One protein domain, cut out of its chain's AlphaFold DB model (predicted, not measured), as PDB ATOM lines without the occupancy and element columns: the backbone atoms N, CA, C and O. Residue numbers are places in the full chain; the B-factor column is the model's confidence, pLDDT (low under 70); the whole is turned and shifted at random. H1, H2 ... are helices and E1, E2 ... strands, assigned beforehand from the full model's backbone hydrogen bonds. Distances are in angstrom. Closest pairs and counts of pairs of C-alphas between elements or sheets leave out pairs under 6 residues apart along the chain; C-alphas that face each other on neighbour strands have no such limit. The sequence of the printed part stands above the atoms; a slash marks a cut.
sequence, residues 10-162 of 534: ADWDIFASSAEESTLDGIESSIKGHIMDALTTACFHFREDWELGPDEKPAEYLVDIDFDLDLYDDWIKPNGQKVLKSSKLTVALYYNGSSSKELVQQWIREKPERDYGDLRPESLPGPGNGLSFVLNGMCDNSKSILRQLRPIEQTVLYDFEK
ATOM      1  N   ALA A  10     181.933  91.930  93.611       38.94
ATOM      2  CA  ALA A  10     181.051  93.005  94.062       38.94
ATOM      3  C   ALA A  10     180.643  94.000  92.959       38.94
ATOM      4  O   ALA A  10     179.586  94.611  93.075       38.94
ATOM      5  N   ASP A  11     181.437  94.150  91.895       44.97
ATOM      6  CA  ASP A  11     181.130  95.090  90.811       44.97
ATOM      7  C   ASP A  11     179.982  94.550  89.936       44.97
ATOM      8  O   ASP A  11     179.099  95.292  89.524       44.97
ATOM      9  N   TRP A  12     179.899  93.229  89.761       48.91
ATOM     10  CA  TRP A  12     178.876  92.561  88.946       48.91
ATOM     11  C   TRP A  12     177.450  92.651  89.500       48.91
ATOM     12  O   TRP A  12     176.493  92.772  88.732       48.91
ATOM     13  N   ASP A  13     177.299  92.623  90.825       43.72
ATOM     14  CA  ASP A  13     175.990  92.764  91.475       43.72
ATOM     15  C   ASP A  13     175.414  94.181  91.291       43.72
ATOM     16  O   ASP A  13     174.194  94.361  91.323       43.72
ATOM     17  N   ILE A  14     176.277  95.177  91.044       47.47
ATOM     18  CA  ILE A  14     175.883  96.561  90.760       47.47
ATOM     19  C   ILE A  14     175.364  96.675  89.319       47.47
ATOM     20  O   ILE A  14     174.265  97.196  89.121       47.47
ATOM     21  N   PHE A  15     176.075  96.103  88.336       46.59
ATOM     22  CA  PHE A  15     175.659  96.096  86.923       46.59
ATOM     23  C   PHE A  15     174.322  95.363  86.713       46.59
ATOM     24  O   PHE A  15     173.448  95.839  86.007       46.59
ATOM     25  N   ALA A  16     174.069  94.242  87.389       47.28
ATOM     26  CA  ALA A  16     172.814  93.506  87.186       47.28
ATOM     27  C   ALA A  16     171.552  94.188  87.766       47.28
ATOM     28  O   ALA A  16     170.441  93.677  87.587       47.28
ATOM     29  N   SER A  17     171.701  95.291  88.508       45.69
ATOM     30  CA  SER A  17     170.592  95.960  89.200       45.69
ATOM     31  C   SER A  17     169.901  97.057  88.374       45.69
ATOM     32  O   SER A  17     168.748  97.378  88.670       45.69
ATOM     33  N   SER A  18     170.546  97.559  87.315       48.22
ATOM     34  CA  SER A  18     169.989  98.499  86.336       48.22
ATOM     35  C   SER A  18     169.919  97.818  84.969       48.22
ATOM     36  O   SER A  18     170.932  97.657  84.304       48.22
ATOM     37  N   ALA A  19     168.738  97.374  84.542       46.28
ATOM     38  CA  ALA A  19     168.541  96.772  83.221       46.28
ATOM     39  C   ALA A  19     168.456  97.854  82.122       46.28
ATOM     40  O   ALA A  19     167.431  97.985  81.460       46.28
ATOM     41  N   GLU A  20     169.497  98.674  81.979       53.47
ATOM     42  CA  GLU A  20     169.640  99.620  80.863       53.47
ATOM     43  C   GLU A  20     170.545  99.006  79.779       53.47
ATOM     44  O   GLU A  20     171.437  98.217  80.091       53.47
ATOM     45  N   GLU A  21     170.325  99.340  78.505       53.50
ATOM     46  CA  GLU A  21     171.096  98.835  77.346       53.50
ATOM     47  C   GLU A  21     172.621  98.955  77.540       53.50
ATOM     48  O   GLU A  21     173.363  98.024  77.241       53.50
ATOM     49  N   SER A  22     173.082 100.042  78.171       53.41
ATOM     50  CA  SER A  22     174.499 100.325  78.465       53.41
ATOM     51  C   SER A  22     175.190  99.285  79.359       53.41
ATOM     52  O   SER A  22     176.417  99.187  79.398       53.41
ATOM     53  N   THR A  23     174.406  98.500  80.094       64.19
ATOM     54  CA  THR A  23     174.873  97.479  81.034       64.19
ATOM     55  C   THR A  23     175.190  96.163  80.323       64.19
ATOM     56  O   THR A  23     176.112  95.459  80.734       64.19
ATOM     57  N   LEU A  24     174.470  95.847  79.239       63.22
ATOM     58  CA  LEU A  24     174.698  94.656  78.413       63.22
ATOM     59  C   LEU A  24     175.990  94.782  77.599       63.22
ATOM     60  O   LEU A  24     176.779  93.841  77.600       63.22
ATOM     61  N   ASP A  25     176.269  95.961  77.038       66.44
ATOM     62  CA  ASP A  25     177.506  96.231  76.288       66.44
ATOM     63  C   ASP A  25     178.767  96.032  77.152       66.44
ATOM     64  O   ASP A  25     179.772  95.463  76.713       66.44
ATOM     65  N   GLY A  26     178.721  96.466  78.418       70.00
ATOM     66  CA  GLY A  26     179.820  96.283  79.370       70.00
ATOM     67  C   GLY A  26     180.033  94.820  79.770       70.00
ATOM     68  O   GLY A  26     181.173  94.367  79.905       70.00
ATOM     69  N   ILE A  27     178.940  94.064  79.915       68.19
ATOM     70  CA  ILE A  27     178.979  92.620  80.169       68.19
ATOM     71  C   ILE A  27     179.577  91.904  78.957       68.19
ATOM     72  O   ILE A  27     180.515  91.128  79.120       68.19
ATOM     73  N   GLU A  28     179.089  92.191  77.752       69.69
ATOM     74  CA  GLU A  28     179.581  91.593  76.512       69.69
ATOM     75  C   GLU A  28     181.079  91.857  76.327       69.69
ATOM     76  O   GLU A  28     181.845  90.917  76.122       69.69
ATOM     77  N   SER A  29     181.520  93.106  76.509       71.19
ATOM     78  CA  SER A  29     182.932  93.498  76.414       71.19
ATOM     79  C   SER A  29     183.814  92.754  77.423       71.19
ATOM     80  O   SER A  29     184.913  92.305  77.098       71.19
ATOM     81  N   SER A  30     183.336  92.562  78.655       71.12
ATOM     82  CA  SER A  30     184.085  91.819  79.672       71.12
ATOM     83  C   SER A  30     184.121  90.313  79.394       71.12
ATOM     84  O   SER A  30     185.159  89.683  79.610       71.12
ATOM     85  N   ILE A  31     183.033  89.733  78.876       70.94
ATOM     86  CA  ILE A  31     183.012  88.332  78.437       70.94
ATOM     87  C   ILE A  31     183.984  88.147  77.277       70.94
ATOM     88  O   ILE A  31     184.798  87.224  77.327       70.94
ATOM     89  N   LYS A  32     183.950  89.041  76.280       74.31
ATOM     90  CA  LYS A  32     184.913  89.074  75.174       74.31
ATOM     91  C   LYS A  32     186.330  89.116  75.713       74.31
ATOM     92  O   LYS A  32     187.089  88.220  75.384       74.31
ATOM     93  N   GLY A  33     186.662  90.039  76.617       74.00
ATOM     94  CA  GLY A  33     187.996  90.126  77.226       74.00
ATOM     95  C   GLY A  33     188.453  88.825  77.901       74.00
ATOM     96  O   GLY A  33     189.557  88.348  77.651       74.00
ATOM     97  N   HIS A  34     187.589  88.184  78.695       71.19
ATOM     98  CA  HIS A  34     187.913  86.899  79.326       71.19
ATOM     99  C   HIS A  34     188.077  85.753  78.324       71.19
ATOM    100  O   HIS A  34     188.913  84.869  78.535       71.19
ATOM    101  N   ILE A  35     187.281  85.756  77.255       70.69
ATOM    102  CA  ILE A  35     187.431  84.822  76.145       70.69
ATOM    103  C   ILE A  35     188.754  85.103  75.423       70.69
ATOM    104  O   ILE A  35     189.542  84.178  75.266       70.69
ATOM    105  N   MET A  36     189.066  86.355  75.083       72.25
ATOM    106  CA  MET A  36     190.317  86.742  74.425       72.25
ATOM    107  C   MET A  36     191.527  86.247  75.220       72.25
ATOM    108  O   MET A  36     192.379  85.548  74.674       72.25
ATOM    109  N   ASP A  37     191.567  86.504  76.529       72.56
ATOM    110  CA  ASP A  37     192.637  86.037  77.417       72.56
ATOM    111  C   ASP A  37     192.714  84.508  77.514       72.56
ATOM    112  O   ASP A  37     193.766  83.936  77.817       72.56
ATOM    113  N   ALA A  38     191.581  83.822  77.338       67.81
ATOM    114  CA  ALA A  38     191.526  82.370  77.384       67.81
ATOM    115  C   ALA A  38     191.940  81.688  76.096       67.81
ATOM    116  O   ALA A  38     192.448  80.568  76.174       67.81
ATOM    117  N   LEU A  39     191.742  82.353  74.967       69.31
ATOM    118  CA  LEU A  39     191.969  81.775  73.658       69.31
ATOM    119  C   LEU A  39     193.273  82.276  73.015       69.31
ATOM    120  O   LEU A  39     193.797  81.593  72.151       69.31
ATOM    121  N   THR A  40     193.855  83.397  73.453       70.12
ATOM    122  CA  THR A  40     195.096  83.939  72.865       70.12
ATOM    123  C   THR A  40     196.318  83.059  73.126       70.12
ATOM    124  O   THR A  40     196.653  82.772  74.278       70.12
ATOM    125  N   THR A  41     197.060  82.726  72.064       71.25
ATOM    126  CA  THR A  41     198.349  82.017  72.123       71.25
ATOM    127  C   THR A  41     199.339  82.535  71.073       71.25
ATOM    128  O   THR A  41     199.113  83.557  70.435       71.25
ATOM    129  N   ALA A  42     200.470  81.842  70.896       66.44
ATOM    130  CA  ALA A  42     201.515  82.225  69.946       66.44
ATOM    131  C   ALA A  42     201.083  82.171  68.471       66.44
ATOM    132  O   ALA A  42     201.715  82.821  67.647       66.44
ATOM    133  N   CYS A  43     200.055  81.390  68.130       67.44
ATOM    134  CA  CYS A  43     199.564  81.273  66.751       67.44
ATOM    135  C   CYS A  43     198.147  81.771  66.562       67.44
ATOM    136  O   CYS A  43     197.580  81.644  65.486       67.44
ATOM    137  N   PHE A  44     197.596  82.344  67.617       68.19
ATOM    138  CA  PHE A  44     196.223  82.752  67.652       68.19
ATOM    139  C   PHE A  44     196.164  84.070  68.403       68.19
ATOM    140  O   PHE A  44     196.262  84.128  69.631       68.19
ATOM    141  N   HIS A  45     196.062  85.147  67.636       62.66
ATOM    142  CA  HIS A  45     195.881  86.481  68.175       62.66
ATOM    143  C   HIS A  45     194.449  86.905  67.904       62.66
ATOM    144  O   HIS A  45     194.093  87.244  66.777       62.66
ATOM    145  N   PHE A  46     193.633  86.900  68.953       63.34
ATOM    146  CA  PHE A  46     192.395  87.654  68.913       63.34
ATOM    147  C   PHE A  46     192.724  89.142  68.937       63.34
ATOM    148  O   PHE A  46     193.401  89.619  69.848       63.34
ATOM    149  N   ARG A  47     192.231  89.875  67.942       61.03
ATOM    150  CA  ARG A  47     192.176  91.336  67.955       61.03
ATOM    151  C   ARG A  47     190.771  91.768  67.575       61.03
ATOM    152  O   ARG A  47     190.136  91.121  66.746       61.03
ATOM    153  N   GLU A  48     190.282  92.830  68.198       59.09
ATOM    154  CA  GLU A  48     189.048  93.470  67.752       59.09
ATOM    155  C   GLU A  48     189.345  94.330  66.514       59.09
ATOM    156  O   GLU A  48     190.352  95.039  66.466       59.09
ATOM    157  N   ASP A  49     188.472  94.260  65.505       57.03
ATOM    158  CA  ASP A  49     188.687  94.833  64.163       57.03
ATOM    159  C   ASP A  49     188.969  96.352  64.146       57.03
ATOM    160  O   ASP A  49     189.472  96.873  63.152       57.03
ATOM    161  N   TRP A  50     188.652  97.088  65.218       57.41
ATOM    162  CA  TRP A  50     188.762  98.551  65.265       57.41
ATOM    163  C   TRP A  50     190.152  99.080  65.654       57.41
ATOM    164  O   TRP A  50     190.399 100.275  65.500       57.41
ATOM    165  N   GLU A  51     191.067  98.224  66.120       55.91
ATOM    166  CA  GLU A  51     192.429  98.633  66.511       55.91
ATOM    167  C   GLU A  51     193.468  98.483  65.390       55.91
ATOM    168  O   GLU A  51     194.621  98.878  65.565       55.91
ATOM    169  N   LEU A  52     193.085  97.929  64.237       60.62
ATOM    170  CA  LEU A  52     194.047  97.544  63.213       60.62
ATOM    171  C   LEU A  52     194.461  98.724  62.331       60.62
ATOM    172  O   LEU A  52     193.649  99.344  61.637       60.62
ATOM    173  N   GLY A  53     195.764  99.000  62.312       69.62
ATOM    174  CA  GLY A  53     196.363  99.822  61.263       69.62
ATOM    175  C   GLY A  53     196.185  99.167  59.883       69.62
ATOM    176  O   GLY A  53     196.035  97.949  59.798       69.62
ATOM    177  N   PRO A  54     196.264  99.933  58.778       68.88
ATOM    178  CA  PRO A  54     196.099  99.402  57.418       68.88
ATOM    179  C   PRO A  54     197.111  98.300  57.050       68.88
ATOM    180  O   PRO A  54     196.904  97.576  56.081       68.88
ATOM    181  N   ASP A  55     198.190  98.168  57.824       74.38
ATOM    182  CA  ASP A  55     199.239  97.167  57.651       74.38
ATOM    183  C   ASP A  55     199.171  96.000  58.644       74.38
ATOM    184  O   ASP A  55     200.019  95.109  58.583       74.38
ATOM    185  N   GLU A  56     198.217  95.974  59.570       80.00
ATOM    186  CA  GLU A  56     198.155  94.919  60.578       80.00
ATOM    187  C   GLU A  56     197.371  93.690  60.092       80.00
ATOM    188  O   GLU A  56     196.475  93.776  59.253       80.00
ATOM    189  N   LYS A  57     197.741  92.509  60.606       82.56
ATOM    190  CA  LYS A  57     197.079  91.243  60.275       82.56
ATOM    191  C   LYS A  57     195.630  91.271  60.799       82.56
ATOM    192  O   LYS A  57     195.452  91.509  61.995       82.56
ATOM    193  N   PRO A  58     194.616  91.015  59.954       82.75
ATOM    194  CA  PRO A  58     193.228  90.988  60.394       82.75
ATOM    195  C   PRO A  58     192.932  89.804  61.310       82.75
ATOM    196  O   PRO A  58     193.671  88.816  61.337       82.75
ATOM    197  N   ALA A  59     191.828  89.900  62.052       84.75
ATOM    198  CA  ALA A  59     191.366  88.819  62.905       84.75
ATOM    199  C   ALA A  59     190.971  87.592  62.064       84.75
ATOM    200  O   ALA A  59     190.056  87.639  61.235       84.75
ATOM    201  N   GLU A  60     191.661  86.477  62.302       87.50
ATOM    202  CA  GLU A  60     191.387  85.182  61.658       87.50
ATOM    203  C   GLU A  60     190.134  84.516  62.222       87.50
ATOM    204  O   GLU A  60     189.473  83.729  61.545       87.50
ATOM    205  N   TYR A  61     189.788  84.876  63.454       87.56
ATOM    206  CA  TYR A  61     188.672  84.321  64.188       87.56
ATOM    207  C   TYR A  61     187.799  85.418  64.771       87.56
ATOM    208  O   TYR A  61     188.271  86.487  65.150       87.56
ATOM    209  N   LEU A  62     186.510  85.119  64.871       87.25
ATOM    210  CA  LEU A  62     185.488  85.990  65.424       87.25
ATOM    211  C   LEU A  62     184.759  85.233  66.527       87.25
ATOM    212  O   LEU A  62     184.468  84.047  66.381       87.25
ATOM    213  N   VAL A  63     184.438  85.920  67.616       85.69
ATOM    214  CA  VAL A  63     183.595  85.365  68.677       85.69
ATOM    215  C   VAL A  63     182.254  86.063  68.636       85.69
ATOM    216  O   VAL A  63     182.191  87.292  68.657       85.69
ATOM    217  N   ASP A  64     181.198  85.269  68.597       88.69
ATOM    218  CA  ASP A  64     179.837  85.722  68.822       88.69
ATOM    219  C   ASP A  64     179.377  85.254  70.199       88.69
ATOM    220  O   ASP A  64     179.644  84.115  70.607       88.69
ATOM    221  N   ILE A  65     178.717  86.143  70.928       86.38
ATOM    222  CA  ILE A  65     178.241  85.878  72.278       86.38
ATOM    223  C   ILE A  65     176.772  86.237  72.304       86.38
ATOM    224  O   ILE A  65     176.404  87.393  72.135       86.38
ATOM    225  N   ASP A  66     175.947  85.236  72.562       89.56
ATOM    226  CA  ASP A  66     174.514  85.406  72.716       89.56
ATOM    227  C   ASP A  66     174.130  85.059  74.153       89.56
ATOM    228  O   ASP A  66     174.481  83.993  74.679       89.56
ATOM    229  N   PHE A  67     173.452  85.991  74.811       85.62
ATOM    230  CA  PHE A  67     173.029  85.850  76.192       85.62
ATOM    231  C   PHE A  67     171.523  86.026  76.292       85.62
ATOM    232  O   PHE A  67     170.991  87.113  76.083       85.62
ATOM    233  N   ASP A  68     170.857  84.943  76.675       88.00
ATOM    234  CA  ASP A  68     169.410  84.879  76.798       88.00
ATOM    235  C   ASP A  68     169.008  84.779  78.276       88.00
ATOM    236  O   ASP A  68     169.540  83.970  79.054       88.00
ATOM    237  N   LEU A  69     168.065  85.632  78.664       84.31
ATOM    238  CA  LEU A  69     167.487  85.711  79.997       84.31
ATOM    239  C   LEU A  69     165.983  85.499  79.892       84.31
ATOM    240  O   LEU A  69     165.250  86.391  79.472       84.31
ATOM    241  N   ASP A  70     165.521  84.360  80.395       85.50
ATOM    242  CA  ASP A  70     164.095  84.128  80.581       85.50
ATOM    243  C   ASP A  70     163.705  84.591  81.991       85.50
ATOM    244  O   ASP A  70     164.313  84.193  82.996       85.50
ATOM    245  N   LEU A  71     162.696  85.452  82.080       85.25
ATOM    246  CA  LEU A  71     162.210  86.040  83.324       85.25
ATOM    247  C   LEU A  71     160.732  85.695  83.487       85.25
ATOM    248  O   LEU A  71     159.961  85.767  82.537       85.25
ATOM    249  N   TYR A  72     160.306  85.387  84.709       82.44
ATOM    250  CA  TYR A  72     158.878  85.249  84.984       82.44
ATOM    251  C   TYR A  72     158.197  86.617  84.875       82.44
ATOM    252  O   TYR A  72     158.553  87.551  85.600       82.44
ATOM    253  N   ASP A  73     157.190  86.727  84.009       84.00
ATOM    254  CA  ASP A  73     156.447  87.977  83.824       84.00
ATOM    255  C   ASP A  73     155.631  88.369  85.058       84.00
ATOM    256  O   ASP A  73     155.582  89.545  85.417       84.00
ATOM    257  N   ASP A  74     155.077  87.376  85.754       86.69
ATOM    258  CA  ASP A  74     154.168  87.600  86.879       86.69
ATOM    259  C   ASP A  74     154.885  87.690  88.239       86.69
ATOM    260  O   ASP A  74     154.261  87.982  89.260       86.69
ATOM    261  N   TRP A  75     156.196  87.411  88.296       81.06
ATOM    262  CA  TRP A  75     156.935  87.305  89.559       81.06
ATOM    263  C   TRP A  75     157.862  88.505  89.719       81.06
ATOM    264  O   TRP A  75     159.023  88.492  89.304       81.06
ATOM    265  N   ILE A  76     157.330  89.548  90.355       81.75
ATOM    266  CA  ILE A  76     158.039  90.797  90.640       81.75
ATOM    267  C   ILE A  76     158.338  90.870  92.138       81.75
ATOM    268  O   ILE A  76     157.457  90.725  92.987       81.75
ATOM    269  N   LYS A  77     159.604  91.093  92.477       77.94
ATOM    270  CA  LYS A  77     160.059  91.309  93.852       77.94
ATOM    271  C   LYS A  77     159.545  92.647  94.401       77.94
ATOM    272  O   LYS A  77     159.283  93.561  93.623       77.94
ATOM    273  N   PRO A  78     159.500  92.846  95.735       81.31
ATOM    274  CA  PRO A  78     159.054  94.113  96.330       81.31
ATOM    275  C   PRO A  78     159.842  95.354  95.880       81.31
ATOM    276  O   PRO A  78     159.335  96.467  95.951       81.31
ATOM    277  N   ASN A  79     161.079  95.169  95.411       80.00
ATOM    278  CA  ASN A  79     161.930  96.223  94.856       80.00
ATOM    279  C   ASN A  79     161.713  96.468  93.345       80.00
ATOM    280  O   ASN A  79     162.489  97.201  92.742       80.00
ATOM    281  N   GLY A  80     160.711  95.835  92.727       82.00
ATOM    282  CA  GLY A  80     160.387  95.971  91.304       82.00
ATOM    283  C   GLY A  80     161.165  95.048  90.361       82.00
ATOM    284  O   GLY A  80     160.919  95.072  89.158       82.00
ATOM    285  N   GLN A  81     162.084  94.215  90.860       78.25
ATOM    286  CA  GLN A  81     162.880  93.325  90.006       78.25
ATOM    287  C   GLN A  81     162.112  92.052  89.629       78.25
ATOM    288  O   GLN A  81     161.582  91.367  90.505       78.25
ATOM    289  N   LYS A  82     162.117  91.682  88.343       81.00
ATOM    290  CA  LYS A  82     161.607  90.381  87.881       81.00
ATOM    291  C   LYS A  82     162.463  89.221  88.410       81.00
ATOM    292  O   LYS A  82     163.668  89.364  88.638       81.00
ATOM    293  N   VAL A  83     161.837  88.065  88.609       79.06
ATOM    294  CA  VAL A  83     162.514  86.825  89.011       79.06
ATOM    295  C   VAL A  83     163.058  86.097  87.783       79.06
ATOM    296  O   VAL A  83     162.375  85.959  86.772       79.06
ATOM    297  N   LEU A  84     164.290  85.603  87.895       80.56
ATOM    298  CA  LEU A  84     164.940  84.825  86.847       80.56
ATOM    299  C   LEU A  84     164.335  83.419  86.737       80.56
ATOM    300  O   LEU A  84     164.378  82.663  87.714       80.56
ATOM    301  N   LYS A  85     163.868  83.057  85.539       83.62
ATOM    302  CA  LYS A  85     163.399  81.712  85.197       83.62
ATOM    303  C   LYS A  85     164.561  80.836  84.731       83.62
ATOM    304  O   LYS A  85     164.894  79.858  85.401       83.62
ATOM    305  N   SER A  86     165.258  81.248  83.677       86.06
ATOM    306  CA  SER A  86     166.470  80.590  83.181       86.06
ATOM    307  C   SER A  86     167.448  81.602  82.598       86.06
ATOM    308  O   SER A  86     167.101  82.740  82.296       86.06
ATOM    309  N   SER A  87     168.706  81.195  82.473       86.31
ATOM    310  CA  SER A  87     169.739  82.005  81.822       86.31
ATOM    311  C   SER A  87     170.609  81.113  80.958       86.31
ATOM    312  O   SER A  87     171.073  80.077  81.445       86.31
ATOM    313  N   LYS A  88     170.886  81.532  79.727       91.00
ATOM    314  CA  LYS A  88     171.707  80.794  78.772       91.00
ATOM    315  C   LYS A  88     172.771  81.715  78.196       91.00
ATOM    316  O   LYS A  88     172.465  82.793  77.714       91.00
ATOM    317  N   LEU A  89     174.020  81.272  78.252       89.00
ATOM    318  CA  LEU A  89     175.142  81.907  77.573       89.00
ATOM    319  C   LEU A  89     175.626  80.987  76.463       89.00
ATOM    320  O   LEU A  89     176.021  79.847  76.723       89.00
ATOM    321  N   THR A  90     175.618  81.505  75.248       92.06
ATOM    322  CA  THR A  90     176.144  80.861  74.058       92.06
ATOM    323  C   THR A  90     177.392  81.615  73.631       92.06
ATOM    324  O   THR A  90     177.344  82.819  73.414       92.06
ATOM    325  N   VAL A  91     178.507  80.907  73.501       89.44
ATOM    326  CA  VAL A  91     179.744  81.439  72.925       89.44
ATOM    327  C   VAL A  91     180.028  80.637  71.668       89.44
ATOM    328  O   VAL A  91     180.144  79.414  71.738       89.44
ATOM    329  N   ALA A  92     180.116  81.306  70.527       91.94
ATOM    330  CA  ALA A  92     180.394  80.684  69.244       91.94
ATOM    331  C   ALA A  92     181.673  81.278  68.646       91.94
ATOM    332  O   ALA A  92     181.796  82.487  68.477       91.94
ATOM    333  N   LEU A  93     182.630  80.407  68.340       89.75
ATOM    334  CA  LEU A  93     183.862  80.735  67.641       89.75
ATOM    335  C   LEU A  93     183.651  80.509  66.148       89.75
ATOM    336  O   LEU A  93     183.257  79.417  65.739       89.75
ATOM    337  N   TYR A  94     183.963  81.515  65.342       92.06
ATOM    338  CA  TYR A  94     183.901  81.451  63.892       92.06
ATOM    339  C   TYR A  94     185.263  81.729  63.274       92.06
ATOM    340  O   TYR A  94     185.991  82.595  63.746       92.06
ATOM    341  N   TYR A  95     185.568  81.054  62.174       91.44
ATOM    342  CA  TYR A  95     186.672  81.391  61.288       91.44
ATOM    343  C   TYR A  95     186.212  82.443  60.272       91.44
ATOM    344  O   TYR A  95     185.143  82.319  59.661       91.44
ATOM    345  N   ASN A  96     187.011  83.494  60.103       88.81
ATOM    346  CA  ASN A  96     186.734  84.627  59.224       88.81
ATOM    347  C   ASN A  96     187.171  84.337  57.772       88.81
ATOM    348  O   ASN A  96     188.101  84.942  57.240       88.81
ATOM    349  N   GLY A  97     186.517  83.355  57.145       82.44
ATOM    350  CA  GLY A  97     186.872  82.834  55.823       82.44
ATOM    351  C   GLY A  97     186.514  83.730  54.623       82.44
ATOM    352  O   GLY A  97     186.040  84.861  54.742       82.44
ATOM    353  N   SER A  98     186.752  83.216  53.408       68.12
ATOM    354  CA  SER A  98     186.646  83.987  52.155       68.12
ATOM    355  C   SER A  98     185.226  84.392  51.752       68.12
ATOM    356  O   SER A  98     185.022  85.473  51.198       68.12
ATOM    357  N   SER A  99     184.246  83.530  52.019       72.38
ATOM    358  CA  SER A  99     182.863  83.667  51.538       72.38
ATOM    359  C   SER A  99     181.831  83.847  52.652       72.38
ATOM    360  O   SER A  99     180.772  84.420  52.408       72.38
ATOM    361  N   SER A 100     182.124  83.382  53.867       82.31
ATOM    362  CA  SER A 100     181.250  83.495  55.039       82.31
ATOM    363  C   SER A 100     182.011  83.139  56.312       82.31
ATOM    364  O   SER A 100     183.008  82.420  56.255       82.31
ATOM    365  N   LYS A 101     181.493  83.582  57.463       90.19
ATOM    366  CA  LYS A 101     181.926  83.081  58.771       90.19
ATOM    367  C   LYS A 101     181.617  81.579  58.855       90.19
ATOM    368  O   LYS A 101     180.473  81.186  58.628       90.19
ATOM    369  N   GLU A 102     182.613  80.754  59.158       94.06
ATOM    370  CA  GLU A 102     182.457  79.303  59.352       94.06
ATOM    371  C   GLU A 102     182.455  79.003  60.852       94.06
ATOM    372  O   GLU A 102     183.359  79.442  61.553       94.06
ATOM    373  N   LEU A 103     181.440  78.301  61.366       94.94
ATOM    374  CA  LEU A 103     181.391  77.946  62.787       94.94
ATOM    375  C   LEU A 103     182.474  76.905  63.091       94.94
ATOM    376  O   LEU A 103     182.422  75.792  62.576       94.94
ATOM    377  N   VAL A 104     183.414  77.268  63.958       92.94
ATOM    378  CA  VAL A 104     184.495  76.399  64.435       92.94
ATOM    379  C   VAL A 104     183.985  75.547  65.586       92.94
ATOM    380  O   VAL A 104     184.032  74.323  65.544       92.94
ATOM    381  N   GLN A 105     183.475  76.206  66.628       93.25
ATOM    382  CA  GLN A 105     183.013  75.549  67.842       93.25
ATOM    383  C   GLN A 105     181.995  76.427  68.562       93.25
ATOM    384  O   GLN A 105     182.109  77.650  68.586       93.25
ATOM    385  N   GLN A 106     181.012  75.790  69.192       94.62
ATOM    386  CA  GLN A 106     180.028  76.458  70.032       94.62
ATOM    387  C   GLN A 106     180.031  75.846  71.430       94.62
ATOM    388  O   GLN A 106     180.091  74.624  71.592       94.62
ATOM    389  N   TRP A 107     179.930  76.701  72.442       92.56
ATOM    390  CA  TRP A 107     179.771  76.319  73.837       92.56
ATOM    391  C   TRP A 107     178.509  76.954  74.391       92.56
ATOM    392  O   TRP A 107     178.272  78.150  74.234       92.56
ATOM    393  N   ILE A 108     177.700  76.146  75.066       93.62
ATOM    394  CA  ILE A 108     176.450  76.591  75.670       93.62
ATOM    395  C   ILE A 108     176.521  76.302  77.159       93.62
ATOM    396  O   ILE A 108     176.789  75.174  77.583       93.62
ATOM    397  N   ARG A 109     176.255  77.326  77.967       91.88
ATOM    398  CA  ARG A 109     176.069  77.184  79.404       91.88
ATOM    399  C   ARG A 109     174.692  77.675  79.789       91.88
ATOM    400  O   ARG A 109     174.401  78.860  79.712       91.88
ATOM    401  N   GLU A 110     173.880  76.753  80.275       92.38
ATOM    402  CA  GLU A 110     172.521  77.044  80.699       92.38
ATOM    403  C   GLU A 110     172.362  76.806  82.200       92.38
ATOM    404  O   GLU A 110     172.896  75.852  82.777       92.38
ATOM    405  N   LYS A 111     171.625  77.707  82.842       86.31
ATOM    406  CA  LYS A 111     171.027  77.487  84.148       86.31
ATOM    407  C   LYS A 111     169.580  77.060  83.896       86.31
ATOM    408  O   LYS A 111     168.785  77.926  83.523       86.31
ATOM    409  N   PRO A 112     169.254  75.770  84.074       81.19
ATOM    410  CA  PRO A 112     167.921  75.278  83.769       81.19
ATOM    411  C   PRO A 112     166.886  75.941  84.675       81.19
ATOM    412  O   PRO A 112     167.205  76.352  85.801       81.19
ATOM    413  N   GLU A 113     165.651  75.992  84.178       81.06
ATOM    414  CA  GLU A 113     164.494  76.403  84.962       81.06
ATOM    415  C   GLU A 113     164.440  75.592  86.260       81.06
ATOM    416  O   GLU A 113     164.575  74.363  86.271       81.06
ATOM    417  N   ARG A 114     164.292  76.294  87.382       70.31
ATOM    418  CA  ARG A 114     163.992  75.650  88.655       70.31
ATOM    419  C   ARG A 114     162.510  75.789  88.905       70.31
ATOM    420  O   ARG A 114     162.002  76.903  88.948       70.31
ATOM    421  N   ASP A 115     161.863  74.658  89.144       69.06
ATOM    422  CA  ASP A 115     160.524  74.653  89.706       69.06
ATOM    423  C   ASP A 115     160.598  75.212  91.136       69.06
ATOM    424  O   ASP A 115     161.155  74.594  92.050       69.06
ATOM    425  N   TYR A 116     160.115  76.441  91.299       71.50
ATOM    426  CA  TYR A 116     160.079  77.154  92.572       71.50
ATOM    427  C   TYR A 116     158.729  76.995  93.280       71.50
ATOM    428  O   TYR A 116     158.409  77.850  94.099       71.50
ATOM    429  N   GLY A 117     157.972  75.926  92.986       58.00
ATOM    430  CA  GLY A 117     156.549  75.711  93.292       58.00
ATOM    431  C   GLY A 117     155.977  76.168  94.643       58.00
ATOM    432  O   GLY A 117     154.775  76.388  94.708       58.00
ATOM    433  N   ASP A 118     156.791  76.409  95.678       62.34
ATOM    434  CA  ASP A 118     156.348  76.904  96.994       62.34
ATOM    435  C   ASP A 118     157.167  78.089  97.569       62.34
ATOM    436  O   ASP A 118     156.960  78.506  98.714       62.34
ATOM    437  N   LEU A 119     158.129  78.649  96.828       69.00
ATOM    438  CA  LEU A 119     159.029  79.687  97.343       69.00
ATOM    439  C   LEU A 119     158.484  81.099  97.105       69.00
ATOM    440  O   LEU A 119     158.078  81.463  96.005       69.00
ATOM    441  N   ARG A 120     158.528  81.938  98.150       71.00
ATOM    442  CA  ARG A 120     158.120  83.347  98.046       71.00
ATOM    443  C   ARG A 120     159.062  84.110  97.102       71.00
ATOM    444  O   ARG A 120     160.282  83.964  97.260       71.00
ATOM    445  N   PRO A 121     158.545  84.994  96.222       65.38
ATOM    446  CA  PRO A 121     159.345  85.766  95.262       65.38
ATOM    447  C   PRO A 121     160.545  86.511  95.868       65.38
ATOM    448  O   PRO A 121     161.603  86.620  95.252       65.38
ATOM    449  N   GLU A 122     160.407  86.967  97.114       70.69
ATOM    450  CA  GLU A 122     161.435  87.662  97.902       70.69
ATOM    451  C   GLU A 122     162.729  86.853  98.086       70.69
ATOM    452  O   GLU A 122     163.811  87.427  98.181       70.69
ATOM    453  N   SER A 123     162.623  85.522  98.124       71.31
ATOM    454  CA  SER A 123     163.747  84.603  98.357       71.31
ATOM    455  C   SER A 123     164.420  84.107  97.072       71.31
ATOM    456  O   SER A 123     165.425  83.397  97.126       71.31
ATOM    457  N   LEU A 124     163.877  84.472  95.910       73.75
ATOM    458  CA  LEU A 124     164.309  83.929  94.631       73.75
ATOM    459  C   LEU A 124     165.482  84.707  94.040       73.75
ATOM    460  O   LEU A 124     165.615  85.918  94.250       73.75
ATOM    461  N   PRO A 125     166.361  84.040  93.277       69.44
ATOM    462  CA  PRO A 125     167.466  84.714  92.617       69.44
ATOM    463  C   PRO A 125     166.957  85.794  91.654       69.44
ATOM    464  O   PRO A 125     166.025  85.580  90.884       69.44
ATOM    465  N   GLY A 126     167.573  86.979  91.718       66.19
ATOM    466  CA  GLY A 126     167.374  88.013  90.701       66.19
ATOM    467  C   GLY A 126     168.170  87.710  89.422       66.19
ATOM    468  O   GLY A 126     168.946  86.748  89.406       66.19
ATOM    469  N   PRO A 127     168.042  88.552  88.384       61.12
ATOM    470  CA  PRO A 127     168.722  88.379  87.095       61.12
ATOM    471  C   PRO A 127     170.251  88.253  87.218       61.12
ATOM    472  O   PRO A 127     170.855  87.386  86.586       61.12
ATOM    473  N   GLY A 128     170.876  89.017  88.127       65.00
ATOM    474  CA  GLY A 128     172.328  88.968  88.371       65.00
ATOM    475  C   GLY A 128     172.867  87.598  88.795       65.00
ATOM    476  O   GLY A 128     173.970  87.207  88.418       65.00
ATOM    477  N   ASN A 129     172.045  86.790  89.474       73.25
ATOM    478  CA  ASN A 129     172.408  85.423  89.863       73.25
ATOM    479  C   ASN A 129     172.353  84.424  88.691       73.25
ATOM    480  O   ASN A 129     172.788  83.277  88.840       73.25
ATOM    481  N   GLY A 130     171.736  84.796  87.568       74.19
ATOM    482  CA  GLY A 130     171.754  84.038  86.316       74.19
ATOM    483  C   GLY A 130     173.050  84.274  85.571       74.19
ATOM    484  O   GLY A 130     173.814  83.335  85.360       74.19
ATOM    485  N   LEU A 131     173.336  85.549  85.302       74.56
ATOM    486  CA  LEU A 131     174.563  85.982  84.643       74.56
ATOM    487  C   LEU A 131     175.808  85.470  85.379       74.56
ATOM    488  O   LEU A 131     176.617  84.754  84.798       74.56
ATOM    489  N   SER A 132     175.917  85.719  86.688       80.19
ATOM    490  CA  SER A 132     177.060  85.236  87.472       80.19
ATOM    491  C   SER A 132     177.201  83.709  87.416       80.19
ATOM    492  O   SER A 132     178.314  83.190  87.409       80.19
ATOM    493  N   PHE A 133     176.096  82.956  87.346       84.06
ATOM    494  CA  PHE A 133     176.157  81.498  87.247       84.06
ATOM    495  C   PHE A 133     176.724  81.036  85.903       84.06
ATOM    496  O   PHE A 133     177.617  80.183  85.884       84.06
ATOM    497  N   VAL A 134     176.213  81.572  84.791       84.31
ATOM    498  CA  VAL A 134     176.687  81.171  83.460       84.31
ATOM    499  C   VAL A 134     178.120  81.642  83.216       84.31
ATOM    500  O   VAL A 134     178.913  80.848  82.718       84.31
ATOM    501  N   LEU A 135     178.497  82.839  83.685       82.38
ATOM    502  CA  LEU A 135     179.864  83.366  83.602       82.38
ATOM    503  C   LEU A 135     180.853  82.560  84.432       82.38
ATOM    504  O   LEU A 135     181.879  82.123  83.915       82.38
ATOM    505  N   ASN A 136     180.514  82.250  85.686       84.12
ATOM    506  CA  ASN A 136     181.362  81.381  86.499       84.12
ATOM    507  C   ASN A 136     181.528  79.999  85.851       84.12
ATOM    508  O   ASN A 136     182.605  79.407  85.916       84.12
ATOM    509  N   GLY A 137     180.467  79.472  85.232       84.94
ATOM    510  CA  GLY A 137     180.508  78.201  84.515       84.94
ATOM    511  C   GLY A 137     181.311  78.241  83.211       84.94
ATOM    512  O   GLY A 137     181.904  77.227  82.850       84.94
ATOM    513  N   MET A 138     181.341  79.382  82.521       86.19
ATOM    514  CA  MET A 138     181.995  79.539  81.219       86.19
ATOM    515  C   MET A 138     183.460  79.978  81.341       86.19
ATOM    516  O   MET A 138     184.321  79.369  80.707       86.19
ATOM    517  N   CYS A 139     183.757  80.941  82.224       81.38
ATOM    518  CA  CYS A 139     185.045  81.639  82.303       81.38
ATOM    519  C   CYS A 139     185.761  81.479  83.660       81.38
ATOM    520  O   CYS A 139     186.914  81.036  83.698       81.38
ATOM    521  N   ASP A 140     185.103  81.789  84.784       78.50
ATOM    522  CA  ASP A 140     185.834  82.123  86.026       78.50
ATOM    523  C   ASP A 140     186.216  80.926  86.902       78.50
ATOM    524  O   ASP A 140     187.240  80.944  87.593       78.50
ATOM    525  N   ASN A 141     185.410  79.864  86.902       84.00
ATOM    526  CA  ASN A 141     185.693  78.683  87.711       84.00
ATOM    527  C   ASN A 141     186.934  77.947  87.178       84.00
ATOM    528  O   ASN A 141     187.106  77.799  85.980       84.00
ATOM    529  N   SER A 142     187.765  77.379  88.057       81.56
ATOM    530  CA  SER A 142     188.829  76.424  87.683       81.56
ATOM    531  C   SER A 142     188.371  75.286  86.756       81.56
ATOM    532  O   SER A 142     189.163  74.785  85.968       81.56
ATOM    533  N   LYS A 143     187.093  74.896  86.843       86.25
ATOM    534  CA  LYS A 143     186.444  73.892  85.990       86.25
ATOM    535  C   LYS A 143     185.543  74.514  84.923       86.25
ATOM    536  O   LYS A 143     184.636  73.843  84.437       86.25
ATOM    537  N   SER A 144     185.710  75.794  84.615       87.31
ATOM    538  CA  SER A 144     184.925  76.446  83.577       87.31
ATOM    539  C   SER A 144     185.240  75.852  82.205       87.31
ATOM    540  O   SER A 144     186.323  75.297  82.004       87.31
ATOM    541  N   ILE A 145     184.281  75.930  81.282       86.56
ATOM    542  CA  ILE A 145     184.414  75.325  79.950       86.56
ATOM    543  C   ILE A 145     185.665  75.866  79.253       86.56
ATOM    544  O   ILE A 145     186.530  75.085  78.874       86.56
ATOM    545  N   LEU A 146     185.828  77.189  79.177       83.25
ATOM    546  CA  LEU A 146     186.921  77.796  78.413       83.25
ATOM    547  C   LEU A 146     188.301  77.586  79.043       83.25
ATOM    548  O   LEU A 146     189.301  77.540  78.333       83.25
ATOM    549  N   ARG A 147     188.389  77.409  80.368       83.19
ATOM    550  CA  ARG A 147     189.671  77.072  81.009       83.19
ATOM    551  C   ARG A 147     190.116  75.646  80.715       83.19
ATOM    552  O   ARG A 147     191.317  75.410  80.642       83.19
ATOM    553  N   GLN A 148     189.175  74.719  80.536       85.25
ATOM    554  CA  GLN A 148     189.487  73.334  80.172       85.25
ATOM    555  C   GLN A 148     189.980  73.202  78.727       85.25
ATOM    556  O   GLN A 148     190.602  72.199  78.396       85.25
ATOM    557  N   LEU A 149     189.735  74.209  77.885       81.31
ATOM    558  CA  LEU A 149     190.176  74.216  76.492       81.31
ATOM    559  C   LEU A 149     191.629  74.662  76.324       81.31
ATOM    560  O   LEU A 149     192.146  74.584  75.223       81.31
ATOM    561  N   ARG A 150     192.318  75.134  77.368       80.12
ATOM    562  CA  ARG A 150     193.701  75.608  77.214       80.12
ATOM    563  C   ARG A 150     194.692  74.431  77.108       80.12
ATOM    564  O   ARG A 150     194.691  73.590  78.008       80.12
ATOM    565  N   PRO A 151     195.601  74.418  76.113       79.69
ATOM    566  CA  PRO A 151     195.737  75.393  75.021       79.69
ATOM    567  C   PRO A 151     194.685  75.175  73.917       79.69
ATOM    568  O   PRO A 151     194.504  74.043  73.461       79.69
ATOM    569  N   ILE A 152     193.998  76.250  73.493       80.00
ATOM    570  CA  ILE A 152     192.869  76.155  72.543       80.00
ATOM    571  C   ILE A 152     193.312  75.585  71.198       80.00
ATOM    572  O   ILE A 152     192.531  74.900  70.538       80.00
ATOM    573  N   GLU A 153     194.580  75.791  70.825       78.81
ATOM    574  CA  GLU A 153     195.138  75.216  69.608       78.81
ATOM    575  C   GLU A 153     194.872  73.721  69.634       78.81
ATOM    576  O   GLU A 153     194.145  73.213  68.794       78.81
ATOM    577  N   GLN A 154     195.385  73.026  70.648       81.38
ATOM    578  CA  GLN A 154     195.365  71.565  70.708       81.38
ATOM    579  C   GLN A 154     193.967  70.977  70.903       81.38
ATOM    580  O   GLN A 154     193.766  69.816  70.571       81.38
ATOM    581  N   THR A 155     193.025  71.734  71.471       82.44
ATOM    582  CA  THR A 155     191.701  71.203  71.834       82.44
ATOM    583  C   THR A 155     190.603  71.532  70.832       82.44
ATOM    584  O   THR A 155     189.616  70.806  70.779       82.44
ATOM    585  N   VAL A 156     190.740  72.622  70.072       86.81
ATOM    586  CA  VAL A 156     189.700  73.110  69.155       86.81
ATOM    587  C   VAL A 156     190.282  73.384  67.775       86.81
ATOM    588  O   VAL A 156     189.727  72.940  66.775       86.81
ATOM    589  N   LEU A 157     191.397  74.116  67.702       88.25
ATOM    590  CA  LEU A 157     191.889  74.602  66.411       88.25
ATOM    591  C   LEU A 157     192.607  73.520  65.608       88.25
ATOM    592  O   LEU A 157     192.531  73.554  64.390       88.25
ATOM    593  N   TYR A 158     193.260  72.544  66.242       87.38
ATOM    594  CA  TYR A 158     193.941  71.455  65.530       87.38
ATOM    595  C   TYR A 158     192.970  70.690  64.625       87.38
ATOM    596  O   TYR A 158     193.269  70.497  63.449       87.38
ATOM    597  N   ASP A 159     191.796  70.332  65.147       89.56
ATOM    598  CA  ASP A 159     190.776  69.594  64.397       89.56
ATOM    599  C   ASP A 159     190.141  70.449  63.287       89.56
ATOM    600  O   ASP A 159     189.751  69.930  62.235       89.56
ATOM    601  N   PHE A 160     190.033  71.761  63.518       93.31
ATOM    602  CA  PHE A 160     189.443  72.701  62.569       93.31
ATOM    603  C   PHE A 160     190.419  73.114  61.457       93.31
ATOM    604  O   PHE A 160     190.128  72.911  60.278       93.31
ATOM    605  N   GLU A 161     191.570  73.684  61.825       92.88
ATOM    606  CA  GLU A 161     192.604  74.172  60.906       92.88
ATOM    607  C   GLU A 161     193.268  73.027  60.148       92.88
ATOM    608  O   GLU A 161     193.670  73.206  58.996       92.88
ATOM    609  N   LYS A 162     193.398  71.852  60.783       95.06
ATOM    610  CA  LYS A 162     194.133  70.697  60.248       95.06
ATOM    611  C   LYS A 162     195.518  71.105  59.750       95.06
ATOM    612  O   LYS A 162     195.911  70.800  58.622       95.06
TER     613      LYS A 162
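This is residues 10 to 162 of the 534 residues of an uncharacterized protein of Thaumarchaeota archaeon SCGC AB-539-E09 (UniProt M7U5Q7). A long, twisted wall of three strands, E1, E2 and E3, has helices H2, H3 and H5 over one face, in two layers; H1 packs on H3 away from the sheet, and residues 50 to 56 stick out. The printed part has 153 residues, with five named helices and three named strands in the order H1 H2 E1 E2 E3 H3 H4 H5, class mixed. The antiparallel sheet E1 E2 E3 is a meander, each strand beside the one before. The whole is only just loose, close to compact, with a radius of gyration of the C-alphas of 18.1 A, and spans 56 by 31 by 30 A.

H1, residues 10 to 15, only just touches the hub H3, residues 128 to 140, with 3 pairs of C-alphas within 8 A, the closest Asp 13 and Gly 128 at 6.1 A. H2, residues 21 to 39, touches H3 at a shallow tilt of 17 degrees, with residues 31 to 35 alone; the closest C-alphas are His 34 and Cys 139, 6.7 A. E1, residues 61 to 76, and E2, residues 82 to 96, form a hairpin, with N 64 and O 92 at 2.8 A, within hydrogen-bond range. E2 and E3, residues 101 to 111, form another, with N 91 and O 107 at 2.9 A. H3 is over E2 and E3, at a height over the sheet of 8.8 A. H4, residues 145 to 148, only just grazes the sheet, with residues 145 to 146. H5, residues 152 to 161, is on the sheet; its closest C-alphas to E3 are Phe 160 and Val 104, 6.5 A. O i to N i+4 pairs are within range in 1 of 2 for H1, 13 of 15 for H2, 7 of 9 for H3 and 4 of 6 for H5; H4 is too short for one.

H1 begins at C-alpha 10 (181.051, 93.005, 94.062) and H5 ends at C-alpha 161 (192.604, 74.172, 60.906). From first to last C-alpha, E1 is 41.0 A, E2 38.5 A, E3 28.2 A and H2 27.2 A long.

The C-alphas of Asp 55 and Asp 118, the two farthest apart, are 61.6 A apart. The printed part has no cut; the links H2 to E1 and E3 to H3 are long. Mean pLDDT of the printed part is 76.3; 43 residues are under 70, among them 10 to 25 and 42 to 54.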